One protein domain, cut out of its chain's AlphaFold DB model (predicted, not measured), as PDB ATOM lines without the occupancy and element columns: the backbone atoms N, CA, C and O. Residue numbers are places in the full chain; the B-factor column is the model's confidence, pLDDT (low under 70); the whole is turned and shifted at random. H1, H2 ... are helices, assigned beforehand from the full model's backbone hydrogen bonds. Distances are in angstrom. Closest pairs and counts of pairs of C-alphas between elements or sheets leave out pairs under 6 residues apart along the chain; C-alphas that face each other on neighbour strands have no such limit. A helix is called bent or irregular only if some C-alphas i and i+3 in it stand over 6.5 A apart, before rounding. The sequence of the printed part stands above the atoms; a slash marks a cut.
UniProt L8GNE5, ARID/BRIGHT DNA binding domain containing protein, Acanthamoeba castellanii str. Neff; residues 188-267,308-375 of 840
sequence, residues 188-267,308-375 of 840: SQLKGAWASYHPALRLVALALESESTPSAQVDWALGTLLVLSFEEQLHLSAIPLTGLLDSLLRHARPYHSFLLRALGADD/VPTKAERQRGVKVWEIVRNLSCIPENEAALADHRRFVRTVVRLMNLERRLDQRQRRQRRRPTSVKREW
ATOM      1  N   SER A 188     -30.798   8.683  19.625       50.97
ATOM      2  CA  SER A 188     -32.142   8.486  20.184       50.97
ATOM      3  C   SER A 188     -33.152   9.554  19.749       50.97
ATOM      4  O   SER A 188     -34.350   9.279  19.762       50.97
ATOM      5  N   GLN A 189     -32.692  10.747  19.358       51.19
ATOM      6  CA  GLN A 189     -33.553  11.921  19.167       51.19
ATOM      7  C   GLN A 189     -34.487  11.799  17.953       51.19
ATOM      8  O   GLN A 189     -35.704  11.875  18.122       51.19
ATOM      9  N   LEU A 190     -33.967  11.550  16.743       51.09
ATOM     10  CA  LEU A 190     -34.820  11.496  15.545       51.09
ATOM     11  C   LEU A 190     -35.718  10.245  15.544       51.09
ATOM     12  O   LEU A 190     -36.881  10.298  15.143       51.09
ATOM     13  N   LYS A 191     -35.205   9.129  16.083       49.09
ATOM     14  CA  LYS A 191     -35.924   7.848  16.203       49.09
ATOM     15  C   LYS A 191     -37.212   7.910  17.015       49.09
ATOM     16  O   LYS A 191     -38.092   7.099  16.746       49.09
ATOM     17  N   GLY A 192     -37.314   8.795  18.007       50.41
ATOM     18  CA  GLY A 192     -38.504   8.889  18.852       50.41
ATOM     19  C   GLY A 192     -39.718   9.414  18.086       50.41
ATOM     20  O   GLY A 192     -40.767   8.778  18.084       50.41
ATOM     21  N   ALA A 193     -39.554  10.551  17.407       53.56
ATOM     22  CA  ALA A 193     -40.670  11.290  16.817       53.56
ATOM     23  C   ALA A 193     -40.914  11.008  15.326       53.56
ATOM     24  O   ALA A 193     -42.051  11.075  14.880       53.56
ATOM     25  N   TRP A 194     -39.885  10.669  14.537       57.88
ATOM     26  CA  TRP A 194     -40.056  10.425  13.093       57.88
ATOM     27  C   TRP A 194     -40.531   8.998  12.773       57.88
ATOM     28  O   TRP A 194     -41.066   8.739  11.696       57.88
ATOM     29  N   ALA A 195     -40.328   8.048  13.692       51.00
ATOM     30  CA  ALA A 195     -40.587   6.629  13.448       51.00
ATOM     31  C   ALA A 195     -42.060   6.206  13.590       51.00
ATOM     32  O   ALA A 195     -42.388   5.087  13.187       51.00
ATOM     33  N   SER A 196     -42.910   7.061  14.167       55.69
ATOM     34  CA  SER A 196     -44.343   6.838  14.396       55.69
ATOM     35  C   SER A 196     -45.223   7.253  13.213       55.69
ATOM     36  O   SER A 196     -46.224   6.591  12.962       55.69
ATOM     37  N   TYR A 197     -44.855   8.314  12.485       59.94
ATOM     38  CA  TYR A 197     -45.709   8.899  11.443       59.94
ATOM     39  C   TYR A 197     -45.721   8.113  10.127       59.94
ATOM     40  O   TYR A 197     -46.792   7.838   9.593       59.94
ATOM     41  N   HIS A 198     -44.557   7.741   9.574       68.12
ATOM     42  CA  HIS A 198     -44.516   7.015   8.298       68.12
ATOM     43  C   HIS A 198     -43.232   6.176   8.124       68.12
ATOM     44  O   HIS A 198     -42.131   6.683   8.374       68.12
ATOM     45  N   PRO A 199     -43.300   4.917   7.636       70.69
ATOM     46  CA  PRO A 199     -42.113   4.082   7.422       70.69
ATOM     47  C   PRO A 199     -41.088   4.686   6.450       70.69
ATOM     48  O   PRO A 199     -39.891   4.488   6.650       70.69
ATOM     49  N   ALA A 200     -41.508   5.466   5.445       71.12
ATOM     50  CA  ALA A 200     -40.557   6.147   4.559       71.12
ATOM     51  C   ALA A 200     -39.780   7.261   5.287       71.12
ATOM     52  O   ALA A 200     -38.565   7.359   5.122       71.12
ATOM     53  N   LEU A 201     -40.444   8.039   6.152       76.44
ATOM     54  CA  LEU A 201     -39.797   9.075   6.972       76.44
ATOM     55  C   LEU A 201     -38.797   8.457   7.959       76.44
ATOM     56  O   LEU A 201     -37.703   8.986   8.141       76.44
ATOM     57  N   ARG A 202     -39.107   7.276   8.512       77.56
ATOM     58  CA  ARG A 202     -38.174   6.492   9.336       77.56
ATOM     59  C   ARG A 202     -36.922   6.041   8.570       77.56
ATOM     60  O   ARG A 202     -35.835   6.037   9.143       77.56
ATOM     61  N   LEU A 203     -37.055   5.662   7.296       81.50
ATOM     62  CA  LEU A 203     -35.912   5.295   6.448       81.50
ATOM     63  C   LEU A 203     -35.071   6.519   6.056       81.50
ATOM     64  O   LEU A 203     -33.845   6.446   6.117       81.50
ATOM     65  N   VAL A 204     -35.712   7.648   5.728       85.31
ATOM     66  CA  VAL A 204     -35.042   8.941   5.495       85.31
ATOM     67  C   VAL A 204     -34.261   9.374   6.741       85.31
ATOM     68  O   VAL A 204     -33.071   9.657   6.638       85.31
ATOM     69  N   ALA A 205     -34.880   9.335   7.925       81.12
ATOM     70  CA  ALA A 205     -34.242   9.657   9.202       81.12
ATOM     71  C   ALA A 205     -32.966   8.827   9.444       81.12
ATOM     72  O   ALA A 205     -31.889   9.389   9.648       81.12
ATOM     73  N   LEU A 206     -33.052   7.496   9.335       82.06
ATOM     74  CA  LEU A 206     -31.901   6.599   9.520       82.06
ATOM     75  C   LEU A 206     -30.782   6.839   8.488       82.06
ATOM     76  O   LEU A 206     -29.602   6.744   8.830       82.06
ATOM     77  N   ALA A 207     -31.141   7.170   7.245       85.94
ATOM     78  CA  ALA A 207     -30.192   7.491   6.179       85.94
ATOM     79  C   ALA A 207     -29.550   8.888   6.316       85.94
ATOM     80  O   ALA A 207     -28.497   9.122   5.727       85.94
ATOM     81  N   LEU A 208     -30.137   9.803   7.098       84.81
ATOM     82  CA  LEU A 208     -29.563  11.120   7.400       84.81
ATOM     83  C   LEU A 208     -28.747  11.140   8.707       84.81
ATOM     84  O   LEU A 208     -27.775  11.894   8.787       84.81
ATOM     85  N   GLU A 209     -29.104  10.326   9.711       81.81
ATOM     86  CA  GLU A 209     -28.380  10.228  10.994       81.81
ATOM     87  C   GLU A 209     -27.075   9.418  10.921       81.81
ATOM     88  O   GLU A 209     -26.144   9.686  11.678       81.81
ATOM     89  N   SER A 210     -27.006   8.383  10.080       77.00
ATOM     90  CA  SER A 210     -25.891   7.429  10.105       77.00
ATOM     91  C   SER A 210     -24.612   8.015   9.495       77.00
ATOM     92  O   SER A 210     -24.493   8.101   8.272       77.00
ATOM     93  N   GLU A 211     -23.607   8.285  10.331       65.69
ATOM     94  CA  GLU A 211     -22.273   8.777   9.934       65.69
ATOM     95  C   GLU A 211     -21.559   7.887   8.899       65.69
ATOM     96  O   GLU A 211     -20.772   8.376   8.092       65.69
ATOM     97  N   SER A 212     -21.863   6.584   8.873       70.25
ATOM     98  CA  SER A 212     -21.305   5.613   7.923       70.25
ATOM     99  C   SER A 212     -22.214   5.318   6.716       70.25
ATOM    100  O   SER A 212     -22.105   4.245   6.120       70.25
ATOM    101  N   THR A 213     -23.158   6.203   6.371       73.38
ATOM    102  CA  THR A 213     -24.028   5.998   5.196       73.38
ATOM    103  C   THR A 213     -23.243   6.132   3.884       73.38
ATOM    104  O   THR A 213     -22.533   7.118   3.676       73.38
ATOM    105  N   PRO A 214     -23.390   5.189   2.932       81.56
ATOM    106  CA  PRO A 214     -22.935   5.390   1.563       81.56
ATOM    107  C   PRO A 214     -23.578   6.641   0.956       81.56
ATOM    108  O   PRO A 214     -24.781   6.845   1.110       81.56
ATOM    109  N   SER A 215     -22.805   7.419   0.186       83.06
ATOM    110  CA  SER A 215     -23.261   8.651  -0.490       83.06
ATOM    111  C   SER A 215     -24.662   8.514  -1.095       83.06
ATOM    112  O   SER A 215     -25.552   9.301  -0.789       83.06
ATOM    113  N   ALA A 216     -24.880   7.448  -1.872       85.00
ATOM    114  CA  ALA A 216     -26.133   7.184  -2.568       85.00
ATOM    115  C   ALA A 216     -27.364   7.048  -1.647       85.00
ATOM    116  O   ALA A 216     -28.469   7.317  -2.103       85.00
ATOM    117  N   GLN A 217     -27.203   6.659  -0.375       87.88
ATOM    118  CA  GLN A 217     -28.308   6.605   0.591       87.88
ATOM    119  C   GLN A 217     -28.690   7.999   1.099       87.88
ATOM    120  O   GLN A 217     -29.876   8.291   1.197       87.88
ATOM    121  N   VAL A 218     -27.715   8.885   1.332       89.62
ATOM    122  CA  VAL A 218     -27.975  10.300   1.660       89.62
ATOM    123  C   VAL A 218     -28.574  11.027   0.452       89.62
ATOM    124  O   VAL A 218     -29.548  11.763   0.583       89.62
ATOM    125  N   ASP A 219     -28.032  10.782  -0.746       90.00
ATOM    126  CA  ASP A 219     -28.527  11.367  -1.999       90.00
ATOM    127  C   ASP A 219     -29.954  10.888  -2.338       90.00
ATOM    128  O   ASP A 219     -30.759  11.668  -2.855       90.00
ATOM    129  N   TRP A 220     -30.287   9.633  -1.999       91.56
ATOM    130  CA  TRP A 220     -31.651   9.098  -2.030       91.56
ATOM    131  C   TRP A 220     -32.541   9.750  -0.968       91.56
ATOM    132  O   TRP A 220     -33.602  10.248  -1.320       91.56
ATOM    133  N   ALA A 221     -32.112   9.812   0.295       90.75
ATOM    134  CA  ALA A 221     -32.922  10.331   1.397       90.75
ATOM    135  C   ALA A 221     -33.292  11.809   1.209       90.75
ATOM    136  O   ALA A 221     -34.452  12.173   1.380       90.75
ATOM    137  N   LEU A 222     -32.337  12.641   0.773       91.38
ATOM    138  CA  LEU A 222     -32.594  14.033   0.384       91.38
ATOM    139  C   LEU A 222     -33.468  14.123  -0.877       91.38
ATOM    140  O   LEU A 222     -34.307  15.008  -0.981       91.38
ATOM    141  N   GLY A 223     -33.295  13.210  -1.840       90.69
ATOM    142  CA  GLY A 223     -34.148  13.139  -3.031       90.69
ATOM    143  C   GLY A 223     -35.603  12.792  -2.707       90.69
ATOM    144  O   GLY A 223     -36.505  13.421  -3.244       90.69
ATOM    145  N   THR A 224     -35.829  11.836  -1.806       88.25
ATOM    146  CA  THR A 224     -37.156  11.494  -1.291       88.25
ATOM    147  C   THR A 224     -37.728  12.652  -0.486       88.25
ATOM    148  O   THR A 224     -38.818  13.098  -0.808       88.25
ATOM    149  N   LEU A 225     -37.000  13.191   0.497       87.56
ATOM    150  CA  LEU A 225     -37.499  14.271   1.353       87.56
ATOM    151  C   LEU A 225     -37.874  15.543   0.571       87.56
ATOM    152  O   LEU A 225     -38.838  16.197   0.944       87.56
ATOM    153  N   LEU A 226     -37.174  15.850  -0.529       89.12
ATOM    154  CA  LEU A 226     -37.535  16.944  -1.442       89.12
ATOM    155  C   LEU A 226     -38.842  16.690  -2.211       89.12
ATOM    156  O   LEU A 226     -39.530  17.643  -2.541       89.12
ATOM    157  N   VAL A 227     -39.193  15.434  -2.504       86.62
ATOM    158  CA  VAL A 227     -40.516  15.100  -3.063       86.62
ATOM    159  C   VAL A 227     -41.578  15.189  -1.969       86.62
ATOM    160  O   VAL A 227     -42.604  15.829  -2.174       86.62
ATOM    161  N   LEU A 228     -41.311  14.624  -0.785       81.75
ATOM    162  CA  LEU A 228     -42.280  14.624   0.317       81.75
ATOM    163  C   LEU A 228     -42.585  16.045   0.828       81.75
ATOM    164  O   LEU A 228     -43.691  16.280   1.293       81.75
ATOM    165  N   SER A 229     -41.655  17.004   0.711       80.44
ATOM    166  CA  SER A 229     -41.908  18.409   1.068       80.44
ATOM    167  C   SER A 229     -42.761  19.186   0.053       80.44
ATOM    168  O   SER A 229     -43.029  20.360   0.284       80.44
ATOM    169  N   PHE A 230     -43.212  18.556  -1.038       76.25
ATOM    170  CA  PHE A 230     -44.276  19.069  -1.914       76.25
ATOM    171  C   PHE A 230     -45.596  18.272  -1.790       76.25
ATOM    172  O   PHE A 230     -46.589  18.648  -2.407       76.25
ATOM    173  N   GLU A 231     -45.635  17.165  -1.038       70.06
ATOM    174  CA  GLU A 231     -46.809  16.282  -0.950       70.06
ATOM    175  C   GLU A 231     -47.637  16.571   0.318       70.06
ATOM    176  O   GLU A 231     -47.359  16.029   1.386       70.06
ATOM    177  N   GLU A 232     -48.719  17.351   0.180       56.06
ATOM    178  CA  GLU A 232     -49.689  17.690   1.253       56.06
ATOM    179  C   GLU A 232     -50.200  16.475   2.057       56.06
ATOM    180  O   GLU A 232     -50.614  16.596   3.209       56.06
ATOM    181  N   GLN A 233     -50.173  15.284   1.450       47.53
ATOM    182  CA  GLN A 233     -50.650  14.023   2.027       47.53
ATOM    183  C   GLN A 233     -49.746  13.474   3.147       47.53
ATOM    184  O   GLN A 233     -50.114  12.510   3.820       47.53
ATOM    185  N   LEU A 234     -48.567  14.064   3.358       56.28
ATOM    186  CA  LEU A 234     -47.668  13.748   4.461       56.28
ATOM    187  C   LEU A 234     -47.541  14.971   5.367       56.28
ATOM    188  O   LEU A 234     -46.849  15.927   5.032       56.28
ATOM    189  N   HIS A 235     -48.176  14.904   6.542       55.53
ATOM    190  CA  HIS A 235     -48.185  15.957   7.565       55.53
ATOM    191  C   HIS A 235     -46.797  16.208   8.187       55.53
ATOM    192  O   HIS A 235     -46.559  15.922   9.360       55.53
ATOM    193  N   LEU A 236     -45.874  16.773   7.405       67.94
ATOM    194  CA  LEU A 236     -44.588  17.305   7.866       67.94
ATOM    195  C   LEU A 236     -44.785  18.443   8.885       67.94
ATOM    196  O   LEU A 236     -43.914  18.631   9.727       67.94
ATOM    197  N   SER A 237     -45.948  19.108   8.865       63.28
ATOM    198  CA  SER A 237     -46.416  20.089   9.855       63.28
ATOM    199  C   SER A 237     -46.530  19.563  11.292       63.28
ATOM    200  O   SER A 237     -46.461  20.339  12.239       63.28
ATOM    201  N   ALA A 238     -46.703  18.252  11.490       55.72
ATOM    202  CA  ALA A 238     -46.895  17.651  12.816       55.72
ATOM    203  C   ALA A 238     -45.602  17.072  13.429       55.72
ATOM    204  O   ALA A 238     -45.647  16.357  14.439       55.72
ATOM    205  N   ILE A 239     -44.443  17.304  12.801       63.38
ATOM    206  CA  ILE A 239     -43.202  16.583  13.105       63.38
ATOM    207  C   ILE A 239     -42.152  17.542  13.684       63.38
ATOM    208  O   ILE A 239     -41.818  18.533  13.040       63.38
ATOM    209  N   PRO A 240     -41.548  17.252  14.857       66.81
ATOM    210  CA  PRO A 240     -40.520  18.117  15.425       66.81
ATOM    211  C   PRO A 240     -39.301  18.185  14.496       66.81
ATOM    212  O   PRO A 240     -38.557  17.210  14.321       66.81
ATOM    213  N   LEU A 241     -39.109  19.365  13.901       72.31
ATOM    214  CA  LEU A 241     -38.087  19.611  12.887       72.31
ATOM    215  C   LEU A 241     -36.667  19.695  13.446       72.31
ATOM    216  O   LEU A 241     -35.732  19.458  12.694       72.31
ATOM    217  N   THR A 242     -36.468  20.003  14.729       69.56
ATOM    218  CA  THR A 242     -35.144  20.333  15.301       69.56
ATOM    219  C   THR A 242     -34.055  19.303  14.961       69.56
ATOM    220  O   THR A 242     -33.030  19.650  14.375       69.56
ATOM    221  N   GLY A 243     -34.301  18.013  15.215       74.75
ATOM    222  CA  GLY A 243     -33.354  16.934  14.891       74.75
ATOM    223  C   GLY A 243     -33.166  16.669  13.386       74.75
ATOM    224  O   GLY A 243     -32.100  16.196  12.968       74.75
ATOM    225  N   LEU A 244     -34.174  16.981  12.562       82.75
ATOM    226  CA  LEU A 244     -34.049  16.954  11.101       82.75
ATOM    227  C   LEU A 244     -33.157  18.106  10.643       82.75
ATOM    228  O   LEU A 244     -32.222  17.884   9.881       82.75
ATOM    229  N   LEU A 245     -33.442  19.318  11.112       85.69
ATOM    230  CA  LEU A 245     -32.824  20.566  10.685       85.69
ATOM    231  C   LEU A 245     -31.320  20.547  10.948       85.69
ATOM    232  O   LEU A 245     -30.530  20.802  10.042       85.69
ATOM    233  N   ASP A 246     -30.913  20.107  12.137       84.81
ATOM    234  CA  ASP A 246     -29.504  19.925  12.487       84.81
ATOM    235  C   ASP A 246     -28.816  18.851  11.615       84.81
ATOM    236  O   ASP A 246     -27.629  18.951  11.298       84.81
ATOM    237  N   SER A 247     -29.564  17.841  11.151       86.50
ATOM    238  CA  SER A 247     -29.065  16.799  10.242       86.50
ATOM    239  C   SER A 247     -28.988  17.259   8.781       86.50
ATOM    240  O   SER A 247     -28.014  16.949   8.096       86.50
ATOM    241  N   LEU A 248     -29.946  18.058   8.308       89.69
ATOM    242  CA  LEU A 248     -29.902  18.726   7.005       89.69
ATOM    243  C   LEU A 248     -28.727  19.714   6.947       89.69
ATOM    244  O   LEU A 248     -27.895  19.641   6.040       89.69
ATOM    245  N   LEU A 249     -28.588  20.566   7.969       89.31
ATOM    246  CA  LEU A 249     -27.466  21.496   8.117       89.31
ATOM    247  C   LEU A 249     -26.118  20.758   8.171       89.31
ATOM    248  O   LEU A 249     -25.160  21.219   7.553       89.31
ATOM    249  N   ARG A 250     -26.034  19.587   8.825       88.75
ATOM    250  CA  ARG A 250     -24.831  18.728   8.838       88.75
ATOM    251  C   ARG A 250     -24.409  18.294   7.430       88.75
ATOM    252  O   ARG A 250     -23.230  18.413   7.103       88.75
ATOM    253  N   HIS A 251     -25.349  17.847   6.591       89.94
ATOM    254  CA  HIS A 251     -25.066  17.418   5.208       89.94
ATOM    255  C   HIS A 251     -24.781  18.577   4.244       89.94
ATOM    256  O   HIS A 251     -24.103  18.378   3.236       89.94
ATOM    257  N   ALA A 252     -25.256  19.784   4.550       91.44
ATOM    258  CA  ALA A 252     -25.023  20.984   3.745       91.44
ATOM    259  C   ALA A 252     -23.761  21.780   4.157       91.44
ATOM    260  O   ALA A 252     -23.155  22.470   3.328       91.44
ATOM    261  N   ARG A 253     -23.306  21.628   5.413       90.19
ATOM    262  CA  ARG A 253     -22.124  22.292   5.998       90.19
ATOM    263  C   ARG A 253     -20.869  22.284   5.109       90.19
ATOM    264  O   ARG A 253     -20.257  23.349   5.027       90.19
ATOM    265  N   PRO A 254     -20.471  21.188   4.421       89.75
ATOM    266  CA  PRO A 254     -19.264  21.192   3.588       89.75
ATOM    267  C   PRO A 254     -19.307  22.245   2.474       89.75
ATOM    268  O   PRO A 254     -18.291  22.870   2.176       89.75
ATOM    269  N   TYR A 255     -20.486  22.498   1.893       90.56
ATOM    270  CA  TYR A 255     -20.632  23.541   0.882       90.56
ATOM    271  C   TYR A 255     -20.744  24.937   1.510       90.56
ATOM    272  O   TYR A 255     -20.110  25.867   1.017       90.56
ATOM    273  N   HIS A 256     -21.468  25.092   2.624       88.69
ATOM    274  CA  HIS A 256     -21.613  26.396   3.288       88.69
ATOM    275  C   HIS A 256     -20.282  26.929   3.815       88.69
ATOM    276  O   HIS A 256     -19.929  28.064   3.523       88.69
ATOM    277  N   SER A 257     -19.510  26.112   4.538       87.94
ATOM    278  CA  SER A 257     -18.200  26.521   5.057       87.94
ATOM    279  C   SER A 257     -17.190  26.789   3.936       87.94
ATOM    280  O   SER A 257     -16.323  27.643   4.092       87.94
ATOM    281  N   PHE A 258     -17.319  26.126   2.779       90.31
ATOM    282  CA  PHE A 258     -16.559  26.505   1.587       90.31
ATOM    283  C   PHE A 258     -16.983  27.880   1.052       90.31
ATOM    284  O   PHE A 258     -16.115  28.709   0.800       90.31
ATOM    285  N   LEU A 259     -18.286  28.143   0.888       88.31
ATOM    286  CA  LEU A 259     -18.792  29.425   0.376       88.31
ATOM    287  C   LEU A 259     -18.452  30.595   1.303       88.31
ATOM    288  O   LEU A 259     -17.934  31.605   0.833       88.31
ATOM    289  N   LEU A 260     -18.700  30.450   2.606       86.62
ATOM    290  CA  LEU A 260     -18.446  31.491   3.601       86.62
ATOM    291  C   LEU A 260     -16.953  31.844   3.637       86.62
ATOM    292  O   LEU A 260     -16.596  32.996   3.386       86.62
ATOM    293  N   ARG A 261     -16.056  30.860   3.783       85.31
ATOM    294  CA  ARG A 261     -14.606  31.108   3.741       85.31
ATOM    295  C   ARG A 261     -14.131  31.650   2.392       85.31
ATOM    296  O   ARG A 261     -13.320  32.575   2.359       85.31
ATOM    297  N   ALA A 262     -14.655  31.143   1.273       84.38
ATOM    298  CA  ALA A 262     -14.312  31.639  -0.064       84.38
ATOM    299  C   ALA A 262     -14.794  33.077  -0.332       84.38
ATOM    300  O   ALA A 262     -14.256  33.725  -1.231       84.38
ATOM    301  N   LEU A 263     -15.755  33.596   0.440       83.69
ATOM    302  CA  LEU A 263     -16.250  34.975   0.356       83.69
ATOM    303  C   LEU A 263     -15.820  35.877   1.527       83.69
ATOM    304  O   LEU A 263     -16.162  37.055   1.521       83.69
ATOM    305  N   GLY A 264     -15.025  35.380   2.479       72.19
ATOM    306  CA  GLY A 264     -14.600  36.162   3.649       72.19
ATOM    307  C   GLY A 264     -15.728  36.367   4.665       72.19
ATOM    308  O   GLY A 264     -15.988  37.489   5.090       72.19
ATOM    309  N   ALA A 265     -16.439  35.289   4.999       63.84
ATOM    310  CA  ALA A 265     -17.537  35.236   5.970       63.84
ATOM    311  C   ALA A 265     -17.334  34.166   7.063       63.84
ATOM    312  O   ALA A 265     -18.288  33.771   7.731       63.84
ATOM    313  N   ASP A 266     -16.096  33.696   7.227       56.31
ATOM    314  CA  ASP A 266     -15.655  32.990   8.431       56.31
ATOM    315  C   ASP A 266     -15.203  34.061   9.437       56.31
ATOM    316  O   ASP A 266     -14.053  34.502   9.417       56.31
ATOM    317  N   ASP A 267     -16.135  34.533  10.265       46.97
ATOM    318  CA  ASP A 267     -15.881  35.592  11.243       46.97
ATOM    319  C   ASP A 267     -14.965  35.054  12.370       46.97
ATOM    320  O   ASP A 267     -15.393  34.219  13.168       46.97
ATOM    321  N   VAL A 308     -11.962  22.063  -1.628       83.12
ATOM    322  CA  VAL A 308     -12.992  22.319  -2.638       83.12
ATOM    323  C   VAL A 308     -14.021  21.186  -2.577       83.12
ATOM    324  O   VAL A 308     -13.645  20.038  -2.818       83.12
ATOM    325  N   PRO A 309     -15.312  21.468  -2.308       86.00
ATOM    326  CA  PRO A 309     -16.320  20.425  -2.191       86.00
ATOM    327  C   PRO A 309     -16.484  19.664  -3.508       86.00
ATOM    328  O   PRO A 309     -16.309  20.203  -4.610       86.00
ATOM    329  N   THR A 310     -16.869  18.399  -3.412       89.44
ATOM    330  CA  THR A 310     -17.224  17.575  -4.568       89.44
ATOM    331  C   THR A 310     -18.478  18.107  -5.273       89.44
ATOM    332  O   THR A 310     -19.206  18.976  -4.782       89.44
ATOM    333  N   LYS A 311     -18.776  17.562  -6.462       88.50
ATOM    334  CA  LYS A 311     -20.047  17.849  -7.143       88.50
ATOM    335  C   LYS A 311     -21.251  17.419  -6.286       88.50
ATOM    336  O   LYS A 311     -22.233  18.153  -6.247       88.50
ATOM    337  N   ALA A 312     -21.153  16.283  -5.589       86.81
ATOM    338  CA  ALA A 312     -22.222  15.764  -4.739       86.81
ATOM    339  C   ALA A 312     -22.513  16.697  -3.555       86.81
ATOM    340  O   ALA A 312     -23.659  17.089  -3.368       86.81
ATOM    341  N   GLU A 313     -21.492  17.140  -2.816       89.44
ATOM    342  CA  GLU A 313     -21.670  18.043  -1.664       89.44
ATOM    343  C   GLU A 313     -22.295  19.388  -2.061       89.44
ATOM    344  O   GLU A 313     -23.194  19.868  -1.373       89.44
ATOM    345  N   ARG A 314     -21.909  19.962  -3.214       89.19
ATOM    346  CA  ARG A 314     -22.587  21.155  -3.755       89.19
ATOM    347  C   ARG A 314     -24.064  20.905  -4.058       89.19
ATOM    348  O   ARG A 314     -24.909  21.729  -3.722       89.19
ATOM    349  N   GLN A 315     -24.378  19.769  -4.684       88.94
ATOM    350  CA  GLN A 315     -25.759  19.404  -5.007       88.94
ATOM    351  C   GLN A 315     -26.590  19.100  -3.751       88.94
ATOM    352  O   GLN A 315     -27.771  19.436  -3.734       88.94
ATOM    353  N   ARG A 316     -25.996  18.544  -2.685       90.88
ATOM    354  CA  ARG A 316     -26.666  18.391  -1.381       90.88
ATOM    355  C   ARG A 316     -26.943  19.723  -0.712       90.88
ATOM    356  O   ARG A 316     -28.058  19.910  -0.250       90.88
ATOM    357  N   GLY A 317     -25.970  20.635  -0.684       90.75
ATOM    358  CA  GLY A 317     -26.151  21.942  -0.052       90.75
ATOM    359  C   GLY A 317     -27.338  22.707  -0.639       90.75
ATOM    360  O   GLY A 317     -28.193  23.157   0.113       90.75
ATOM    361  N   VAL A 318     -27.464  22.759  -1.970       89.69
ATOM    362  CA  VAL A 318     -28.632  23.384  -2.621       89.69
ATOM    363  C   VAL A 318     -29.929  22.616  -2.339       89.69
ATOM    364  O   VAL A 318     -30.894  23.230  -1.894       89.69
ATOM    365  N   LYS A 319     -29.946  21.283  -2.499       91.19
ATOM    366  CA  LYS A 319     -31.137  20.463  -2.197       91.19
ATOM    367  C   LYS A 319     -31.634  20.619  -0.762       91.19
ATOM    368  O   LYS A 319     -32.834  20.584  -0.528       91.19
ATOM    369  N   VAL A 320     -30.728  20.781   0.202       93.00
ATOM    370  CA  VAL A 320     -31.089  21.032   1.600       93.00
ATOM    371  C   VAL A 320     -31.864  22.342   1.738       93.00
ATOM    372  O   VAL A 320     -32.878  22.342   2.425       93.00
ATOM    373  N   TRP A 321     -31.472  23.420   1.055       91.94
ATOM    374  CA  TRP A 321     -32.233  24.676   1.101       91.94
ATOM    375  C   TRP A 321     -33.530  24.642   0.304       91.94
ATOM    376  O   TRP A 321     -34.471  25.324   0.681       91.94
ATOM    377  N   GLU A 322     -33.622  23.828  -0.745       91.69
ATOM    378  CA  GLU A 322     -34.894  23.558  -1.434       91.69
ATOM    379  C   GLU A 322     -35.878  22.827  -0.499       91.69
ATOM    380  O   GLU A 322     -37.024  23.247  -0.362       91.69
ATOM    381  N   ILE A 323     -35.411  21.802   0.228       91.06
ATOM    382  CA  ILE A 323     -36.197  21.107   1.263       91.06
ATOM    383  C   ILE A 323     -36.621  22.078   2.371       91.06
ATOM    384  O   ILE A 323     -37.794  22.123   2.725       91.06
ATOM    385  N   VAL A 324     -35.675  22.847   2.919       91.50
ATOM    386  CA  VAL A 324     -35.931  23.795   4.014       91.50
ATOM    387  C   VAL A 324     -36.927  24.875   3.601       91.50
ATOM    388  O   VAL A 324     -37.826  25.164   4.380       91.50
ATOM    389  N   ARG A 325     -36.803  25.440   2.394       91.19
ATOM    390  CA  ARG A 325     -37.742  26.449   1.895       91.19
ATOM    391  C   ARG A 325     -39.159  25.898   1.803       91.19
ATOM    392  O   ARG A 325     -40.089  26.518   2.293       91.19
ATOM    393  N   ASN A 326     -39.322  24.706   1.235       89.50
ATOM    394  CA  ASN A 326     -40.632  24.067   1.194       89.50
ATOM    395  C   ASN A 326     -41.188  23.823   2.614       89.50
ATOM    396  O   ASN A 326     -42.376  24.011   2.849       89.50
ATOM    397  N   LEU A 327     -40.330  23.457   3.578       87.62
ATOM    398  CA  LEU A 327     -40.725  23.300   4.982       87.62
ATOM    399  C   LEU A 327     -41.079  24.630   5.672       87.62
ATOM    400  O   LEU A 327     -41.879  24.593   6.600       87.62
ATOM    401  N   SER A 328     -40.533  25.776   5.247       89.31
ATOM    402  CA  SER A 328     -40.905  27.101   5.772       89.31
ATOM    403  C   SER A 328     -42.151  27.700   5.113       89.31
ATOM    404  O   SER A 328     -42.660  28.702   5.598       89.31
ATOM    405  N   CYS A 329     -42.677  27.099   4.043       86.25
ATOM    406  CA  CYS A 329     -43.999  27.435   3.493       86.25
ATOM    407  C   CYS A 329     -45.162  26.765   4.258       86.25
ATOM    408  O   CYS A 329     -46.317  26.930   3.878       86.25
ATOM    409  N   ILE A 330     -44.865  25.985   5.304       85.25
ATOM    410  CA  ILE A 330     -45.833  25.274   6.146       85.25
ATOM    411  C   ILE A 330     -45.954  26.045   7.476       85.25
ATOM    412  O   ILE A 330     -44.986  26.032   8.241       85.25
ATOM    413  N   PRO A 331     -47.091  26.702   7.783       82.62
ATOM    414  CA  PRO A 331     -47.212  27.589   8.947       82.62
ATOM    415  C   PRO A 331     -46.895  26.921  10.292       82.62
ATOM    416  O   PRO A 331     -46.253  27.512  11.155       82.62
ATOM    417  N   GLU A 332     -47.263  25.649  10.472       84.00
ATOM    418  CA  GLU A 332     -47.008  24.914  11.719       84.00
ATOM    419  C   GLU A 332     -45.508  24.699  12.007       84.00
ATOM    420  O   GLU A 332     -45.124  24.419  13.144       84.00
ATOM    421  N   ASN A 333     -44.647  24.862  10.996       85.81
ATOM    422  CA  ASN A 333     -43.197  24.756  11.137       85.81
ATOM    423  C   ASN A 333     -42.523  26.078  11.536       85.81
ATOM    424  O   ASN A 333     -41.375  26.042  11.983       85.81
ATOM    425  N   GLU A 334     -43.176  27.234  11.369       87.44
ATOM    426  CA  GLU A 334     -42.524  28.551  11.462       87.44
ATOM    427  C   GLU A 334     -41.896  28.796  12.838       87.44
ATOM    428  O   GLU A 334     -40.718  29.148  12.914       87.44
ATOM    429  N   ALA A 335     -42.621  28.496  13.920       86.12
ATOM    430  CA  ALA A 335     -42.104  28.591  15.288       86.12
ATOM    431  C   ALA A 335     -40.878  27.683  15.512       86.12
ATOM    432  O   ALA A 335     -39.831  28.130  15.979       86.12
ATOM    433  N   ALA A 336     -40.959  26.416  15.086       85.38
ATOM    434  CA  ALA A 336     -39.876  25.441  15.237       85.38
ATOM    435  C   ALA A 336     -38.624  25.773  14.397       85.38
ATOM    436  O   ALA A 336     -37.525  25.299  14.708       85.38
ATOM    437  N   LEU A 337     -38.778  26.569  13.334       89.31
ATOM    438  CA  LEU A 337     -37.683  27.112  12.530       89.31
ATOM    439  C   LEU A 337     -37.102  28.393  13.155       89.31
ATOM    440  O   LEU A 337     -35.878  28.535  13.202       89.31
ATOM    441  N   ALA A 338     -37.950  29.295  13.658       89.12
ATOM    442  CA  ALA A 338     -37.552  30.556  14.285       89.12
ATOM    443  C   ALA A 338     -36.782  30.350  15.602       89.12
ATOM    444  O   ALA A 338     -35.699  30.914  15.773       89.12
ATOM    445  N   ASP A 339     -37.278  29.480  16.490       87.50
ATOM    446  CA  ASP A 339     -36.656  29.167  17.788       87.50
ATOM    447  C   ASP A 339     -35.238  28.582  17.640       87.50
ATOM    448  O   ASP A 339     -34.387  28.682  18.532       87.50
ATOM    449  N   HIS A 340     -34.944  27.960  16.496       87.69
ATOM    450  CA  HIS A 340     -33.677  27.291  16.239       87.69
ATOM    451  C   HIS A 340     -32.567  28.305  15.890       87.69
ATOM    452  O   HIS A 340     -32.080  28.346  14.759       87.69
ATOM    453  N   ARG A 341     -32.103  29.103  16.870       84.88
ATOM    454  CA  ARG A 341     -31.101  30.196  16.730       84.88
ATOM    455  C   ARG A 341     -29.957  29.912  15.729       84.88
ATOM    456  O   ARG A 341     -29.628  30.759  14.896       84.88
ATOM    457  N   ARG A 342     -29.367  28.705  15.752       86.12
ATOM    458  CA  ARG A 342     -28.293  28.260  14.828       86.12
ATOM    459  C   ARG A 342     -28.711  28.264  13.351       86.12
ATOM    460  O   ARG A 342     -27.903  28.563  12.469       86.12
ATOM    461  N   PHE A 343     -29.958  27.895  13.082       90.75
ATOM    462  CA  PHE A 343     -30.544  27.864  11.747       90.75
ATOM    463  C   PHE A 343     -30.759  29.285  11.238       90.75
ATOM    464  O   PHE A 343     -30.205  29.620  10.196       90.75
ATOM    465  N   VAL A 344     -31.423  30.151  12.008       91.50
ATOM    466  CA  VAL A 344     -31.661  31.551  11.613       91.50
ATOM    467  C   VAL A 344     -30.342  32.312  11.409       91.50
ATOM    468  O   VAL A 344     -30.167  32.973  10.384       91.50
ATOM    469  N   ARG A 345     -29.333  32.125  12.282       90.75
ATOM    470  CA  ARG A 345     -27.972  32.677  12.069       90.75
ATOM    471  C   ARG A 345     -27.316  32.140  10.780       90.75
ATOM    472  O   ARG A 345     -26.501  32.833  10.176       90.75
ATOM    473  N   THR A 346     -27.674  30.934  10.327       91.62
ATOM    474  CA  THR A 346     -27.227  30.382   9.034       91.62
ATOM    475  C   THR A 346     -28.003  30.985   7.858       91.62
ATOM    476  O   THR A 346     -27.369  31.394   6.892       91.62
ATOM    477  N   VAL A 347     -29.333  31.111   7.944       94.56
ATOM    478  CA  VAL A 347     -30.189  31.755   6.924       94.56
ATOM    479  C   VAL A 347     -29.682  33.165   6.611       94.56
ATOM    480  O   VAL A 347     -29.338  33.463   5.469       94.56
ATOM    481  N   VAL A 348     -29.504  33.996   7.641       94.00
ATOM    482  CA  VAL A 348     -29.028  35.384   7.503       94.00
ATOM    483  C   VAL A 348     -27.608  35.459   6.916       94.00
ATOM    484  O   VAL A 348     -27.304  36.352   6.116       94.00
ATOM    485  N   ARG A 349     -26.731  34.496   7.238       92.44
ATOM    486  CA  ARG A 349     -25.406  34.359   6.602       92.44
ATOM    487  C   ARG A 349     -25.498  33.993   5.115       92.44
ATOM    488  O   ARG A 349     -24.652  34.448   4.349       92.44
ATOM    489  N   LEU A 350     -26.502  33.215   4.706       93.25
ATOM    490  CA  LEU A 350     -26.708  32.807   3.313       93.25
ATOM    491  C   LEU A 350     -27.349  33.904   2.456       93.25
ATOM    492  O   LEU A 350     -26.846  34.149   1.365       93.25
ATOM    493  N   MET A 351     -28.344  34.637   2.971       94.19
ATOM    494  CA  MET A 351     -28.886  35.847   2.318       94.19
ATOM    495  C   MET A 351     -27.776  36.857   1.976       94.19
ATOM    496  O   MET A 351     -27.790  37.504   0.934       94.19
ATOM    497  N   ASN A 352     -26.771  36.972   2.849       92.69
ATOM    498  CA  ASN A 352     -25.625  37.861   2.663       92.69
ATOM    499  C   ASN A 352     -24.583  37.366   1.627       92.69
ATOM    500  O   ASN A 352     -23.642  38.114   1.345       92.69
ATOM    501  N   LEU A 353     -24.684  36.147   1.072       90.94
ATOM    502  CA  LEU A 353     -23.657  35.613   0.162       90.94
ATOM    503  C   LEU A 353     -23.565  36.395  -1.151       90.94
ATOM    504  O   LEU A 353     -22.452  36.656  -1.600       90.94
ATOM    505  N   GLU A 354     -24.690  36.766  -1.763       90.19
ATOM    506  CA  GLU A 354     -24.700  37.473  -3.051       90.19
ATOM    507  C   GLU A 354     -24.032  38.851  -2.933       90.19
ATOM    508  O   GLU A 354     -23.055  39.140  -3.628       90.19
ATOM    509  N   ARG A 355     -24.433  39.628  -1.920       89.88
ATOM    510  CA  ARG A 355     -23.801  40.899  -1.535       89.88
ATOM    511  C   ARG A 355     -22.290  40.762  -1.302       89.88
ATOM    512  O   ARG A 355     -21.514  41.583  -1.793       89.88
ATOM    513  N   ARG A 356     -21.847  39.719  -0.582       88.69
ATOM    514  CA  ARG A 356     -20.415  39.454  -0.331       88.69
ATOM    515  C   ARG A 356     -19.669  38.999  -1.593       88.69
ATOM    516  O   ARG A 356     -18.502  39.356  -1.760       88.69
ATOM    517  N   LEU A 357     -20.310  38.251  -2.493       87.69
ATOM    518  CA  LEU A 357     -19.737  37.855  -3.784       87.69
ATOM    519  C   LEU A 357     -19.465  39.086  -4.652       87.69
ATOM    520  O   LEU A 357     -18.359  39.219  -5.174       87.69
ATOM    521  N   ASP A 358     -20.412  40.015  -4.731       85.81
ATOM    522  CA  ASP A 358     -20.269  41.239  -5.515       85.81
ATOM    523  C   ASP A 358     -19.261  42.217  -4.905       85.81
ATOM    524  O   ASP A 358     -18.401  42.737  -5.618       85.81
ATOM    525  N   GLN A 359     -19.256  42.393  -3.578       85.81
ATOM    526  CA  GLN A 359     -18.184  43.116  -2.881       85.81
ATOM    527  C   GLN A 359     -16.804  42.503  -3.177       85.81
ATOM    528  O   GLN A 359     -15.847  43.228  -3.473       85.81
ATOM    529  N   ARG A 360     -16.691  41.168  -3.165       82.81
ATOM    530  CA  ARG A 360     -15.443  40.468  -3.489       82.81
ATOM    531  C   ARG A 360     -15.042  40.640  -4.953       82.81
ATOM    532  O   ARG A 360     -13.860  40.854  -5.207       82.81
ATOM    533  N   GLN A 361     -15.975  40.590  -5.902       82.94
ATOM    534  CA  GLN A 361     -15.694  40.817  -7.326       82.94
ATOM    535  C   GLN A 361     -15.270  42.271  -7.600       82.94
ATOM    536  O   GLN A 361     -14.289  42.493  -8.313       82.94
ATOM    537  N   ARG A 362     -15.927  43.256  -6.966       81.50
ATOM    538  CA  ARG A 362     -15.558  44.683  -7.034       81.50
ATOM    539  C   ARG A 362     -14.145  44.943  -6.491       81.50
ATOM    540  O   ARG A 362     -13.420  45.736  -7.090       81.50
ATOM    541  N   ARG A 363     -13.738  44.254  -5.412       80.81
ATOM    542  CA  ARG A 363     -12.365  44.292  -4.858       80.81
ATOM    543  C   ARG A 363     -11.356  43.538  -5.742       80.81
ATOM    544  O   ARG A 363     -10.320  44.079  -6.111       80.81
ATOM    545  N   GLN A 364     -11.650  42.299  -6.136       72.50
ATOM    546  CA  GLN A 364     -10.717  41.390  -6.824       72.50
ATOM    547  C   GLN A 364     -10.792  41.487  -8.363       72.50
ATOM    548  O   GLN A 364     -10.783  40.457  -9.039       72.50
ATOM    549  N   ARG A 365     -10.815  42.715  -8.918       57.94
ATOM    550  CA  ARG A 365     -11.156  43.101 -10.319       57.94
ATOM    551  C   ARG A 365     -10.570  42.284 -11.497       57.94
ATOM    552  O   ARG A 365     -10.930  42.556 -12.640       57.94
ATOM    553  N   ARG A 366      -9.643  41.341 -11.285       51.06
ATOM    554  CA  ARG A 366      -9.016  40.502 -12.333       51.06
ATOM    555  C   ARG A 366      -8.825  39.016 -11.976       51.06
ATOM    556  O   ARG A 366      -8.147  38.317 -12.725       51.06
ATOM    557  N   ARG A 367      -9.381  38.498 -10.869       53.47
ATOM    558  CA  ARG A 367      -9.294  37.059 -10.521       53.47
ATOM    559  C   ARG A 367     -10.683  36.397 -10.535       53.47
ATOM    560  O   ARG A 367     -11.550  36.844  -9.790       53.47
ATOM    561  N   PRO A 368     -10.913  35.333 -11.332       54.75
ATOM    562  CA  PRO A 368     -12.187  34.620 -11.319       54.75
ATOM    563  C   PRO A 368     -12.372  33.873  -9.992       54.75
ATOM    564  O   PRO A 368     -11.466  33.181  -9.522       54.75
ATOM    565  N   THR A 369     -13.558  33.979  -9.394       64.81
ATOM    566  CA  THR A 369     -13.920  33.190  -8.213       64.81
ATOM    567  C   THR A 369     -14.106  31.720  -8.590       64.81
ATOM    568  O   THR A 369     -14.754  31.401  -9.583       64.81
ATOM    569  N   SER A 370     -13.608  30.798  -7.761       71.44
ATOM    570  CA  SER A 370     -13.928  29.361  -7.871       71.44
ATOM    571  C   SER A 370     -15.399  29.052  -7.540       71.44
ATOM    572  O   SER A 370     -15.905  27.971  -7.845       71.44
ATOM    573  N   VAL A 371     -16.090  30.016  -6.928       81.62
ATOM    574  CA  VAL A 371     -17.531  30.038  -6.673       81.62
ATOM    575  C   VAL A 371     -18.289  30.458  -7.941       81.62
ATOM    576  O   VAL A 371     -17.958  31.475  -8.554       81.62
ATOM    577  N   LYS A 372     -19.330  29.699  -8.306       83.75
ATOM    578  CA  LYS A 372     -20.289  30.039  -9.373       83.75
ATOM    579  C   LYS A 372     -21.371  30.998  -8.857       83.75
ATOM    580  O   LYS A 372     -22.021  30.664  -7.870       83.75
ATOM    581  N   ARG A 373     -21.630  32.099  -9.579       85.88
ATOM    582  CA  ARG A 373     -22.666  33.102  -9.241       85.88
ATOM    583  C   ARG A 373     -24.075  32.503  -9.159       85.88
ATOM    584  O   ARG A 373     -24.661  32.525  -8.090       85.88
ATOM    585  N   GLU A 374     -24.496  31.803 -10.214       85.31
ATOM    586  CA  GLU A 374     -25.712  30.965 -10.331       85.31
ATOM    587  C   GLU A 374     -26.079  30.189  -9.042       85.31
ATOM    588  O   GLU A 374     -27.248  30.078  -8.682       85.31
ATOM    589  N   TRP A 375     -25.082  29.642  -8.337       84.69
ATOM    590  CA  TRP A 375     -25.293  28.802  -7.152       84.69
ATOM    591  C   TRP A 375     -25.329  29.610  -5.851       84.69
ATOM    592  O   TRP A 375     -25.917  29.156  -4.876       84.69
TER     593      TRP A 375
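Overview. This is residues 188 to 267 and 308 to 375 of the 840 residues of the protein "ARID/BRIGHT DNA binding domain containing protein" of Acanthamoeba castellanii str. Neff (UniProt L8GNE5). An elongated all-helix body has H5 and the arm H4a side by side in its core, with H2 and H3 packed at one end and H4b and H8 at the other. H6 and H7 follow H5 along one side; residues 362 to 368, of which 362 and 363 belong to H8, stick out, and the tail then folds back. The 148 printed residues include eight named helices, H1 to H8, and no named strand. The whole is compact, with a radius of gyration of the C-alphas of 16.6 A and spans of 55 by 33 by 26 A.

Along the chain. H1, residues 189 to 193, begins at C-alpha 189 (-33.553, 11.921, 19.167). H2 is residues 199 to 209 and H3 residues 215 to 228, 20.0 A long. H4, residues 242 to 263, was assigned as one helix by its hydrogen bonds but is bent: C-alphas 251 and 254 are 7.1 A apart. Its arms are H4a, 242 to 251, and H4b, 254 to 263. H5, residues 311 to 328, is 26.2 A long. H6, 331 to 338, is irregular, with C-alphas 332 and 335 7.1 A apart. H7 is 341 to 351; H8, 353 to 363, ends at C-alpha 363 (-12.365, 44.292, -4.858).

Arrangement. H4 is the hub, touching four helices. H4a touches H5 at a shallow tilt of 24 degrees, opposite ways, closest at the C-alphas of Leu 248 and Val 320, 6.0 A. H4b touches H8, closest at C-alphas 263 and 357, 6.1 A. H2 touches H3, closest at C-alphas 204 and 221, 4.8 A; H1 touches H2, closest at C-alphas 190 and 205, 6.6 A. H6 and H7 only just touch, only at the corner, with 3 pairs of C-alphas within 8 A; H7 and H4b are near each other. Every O i to N i+4 pair is within hydrogen-bond range in H2, H3, H4b, H5, H7 and H8, against 5 of 6 in H4a, 2 of 4 in H6 and 0 of 1 in H1, where 1 of 2 O i to N i+3 pairs is.

Size, cuts and confidence. The C-alphas of Ser 196 and Arg 366, the two farthest apart, are 55.6 A apart. Residues 268 to 307 are not printed; C-alphas 267 and 308 are 19.4 A apart across the cut. The link from H3 to H4 is long. The pLDDT is under 70 in 30 residues, among them 188 to 198 and 232 to 240.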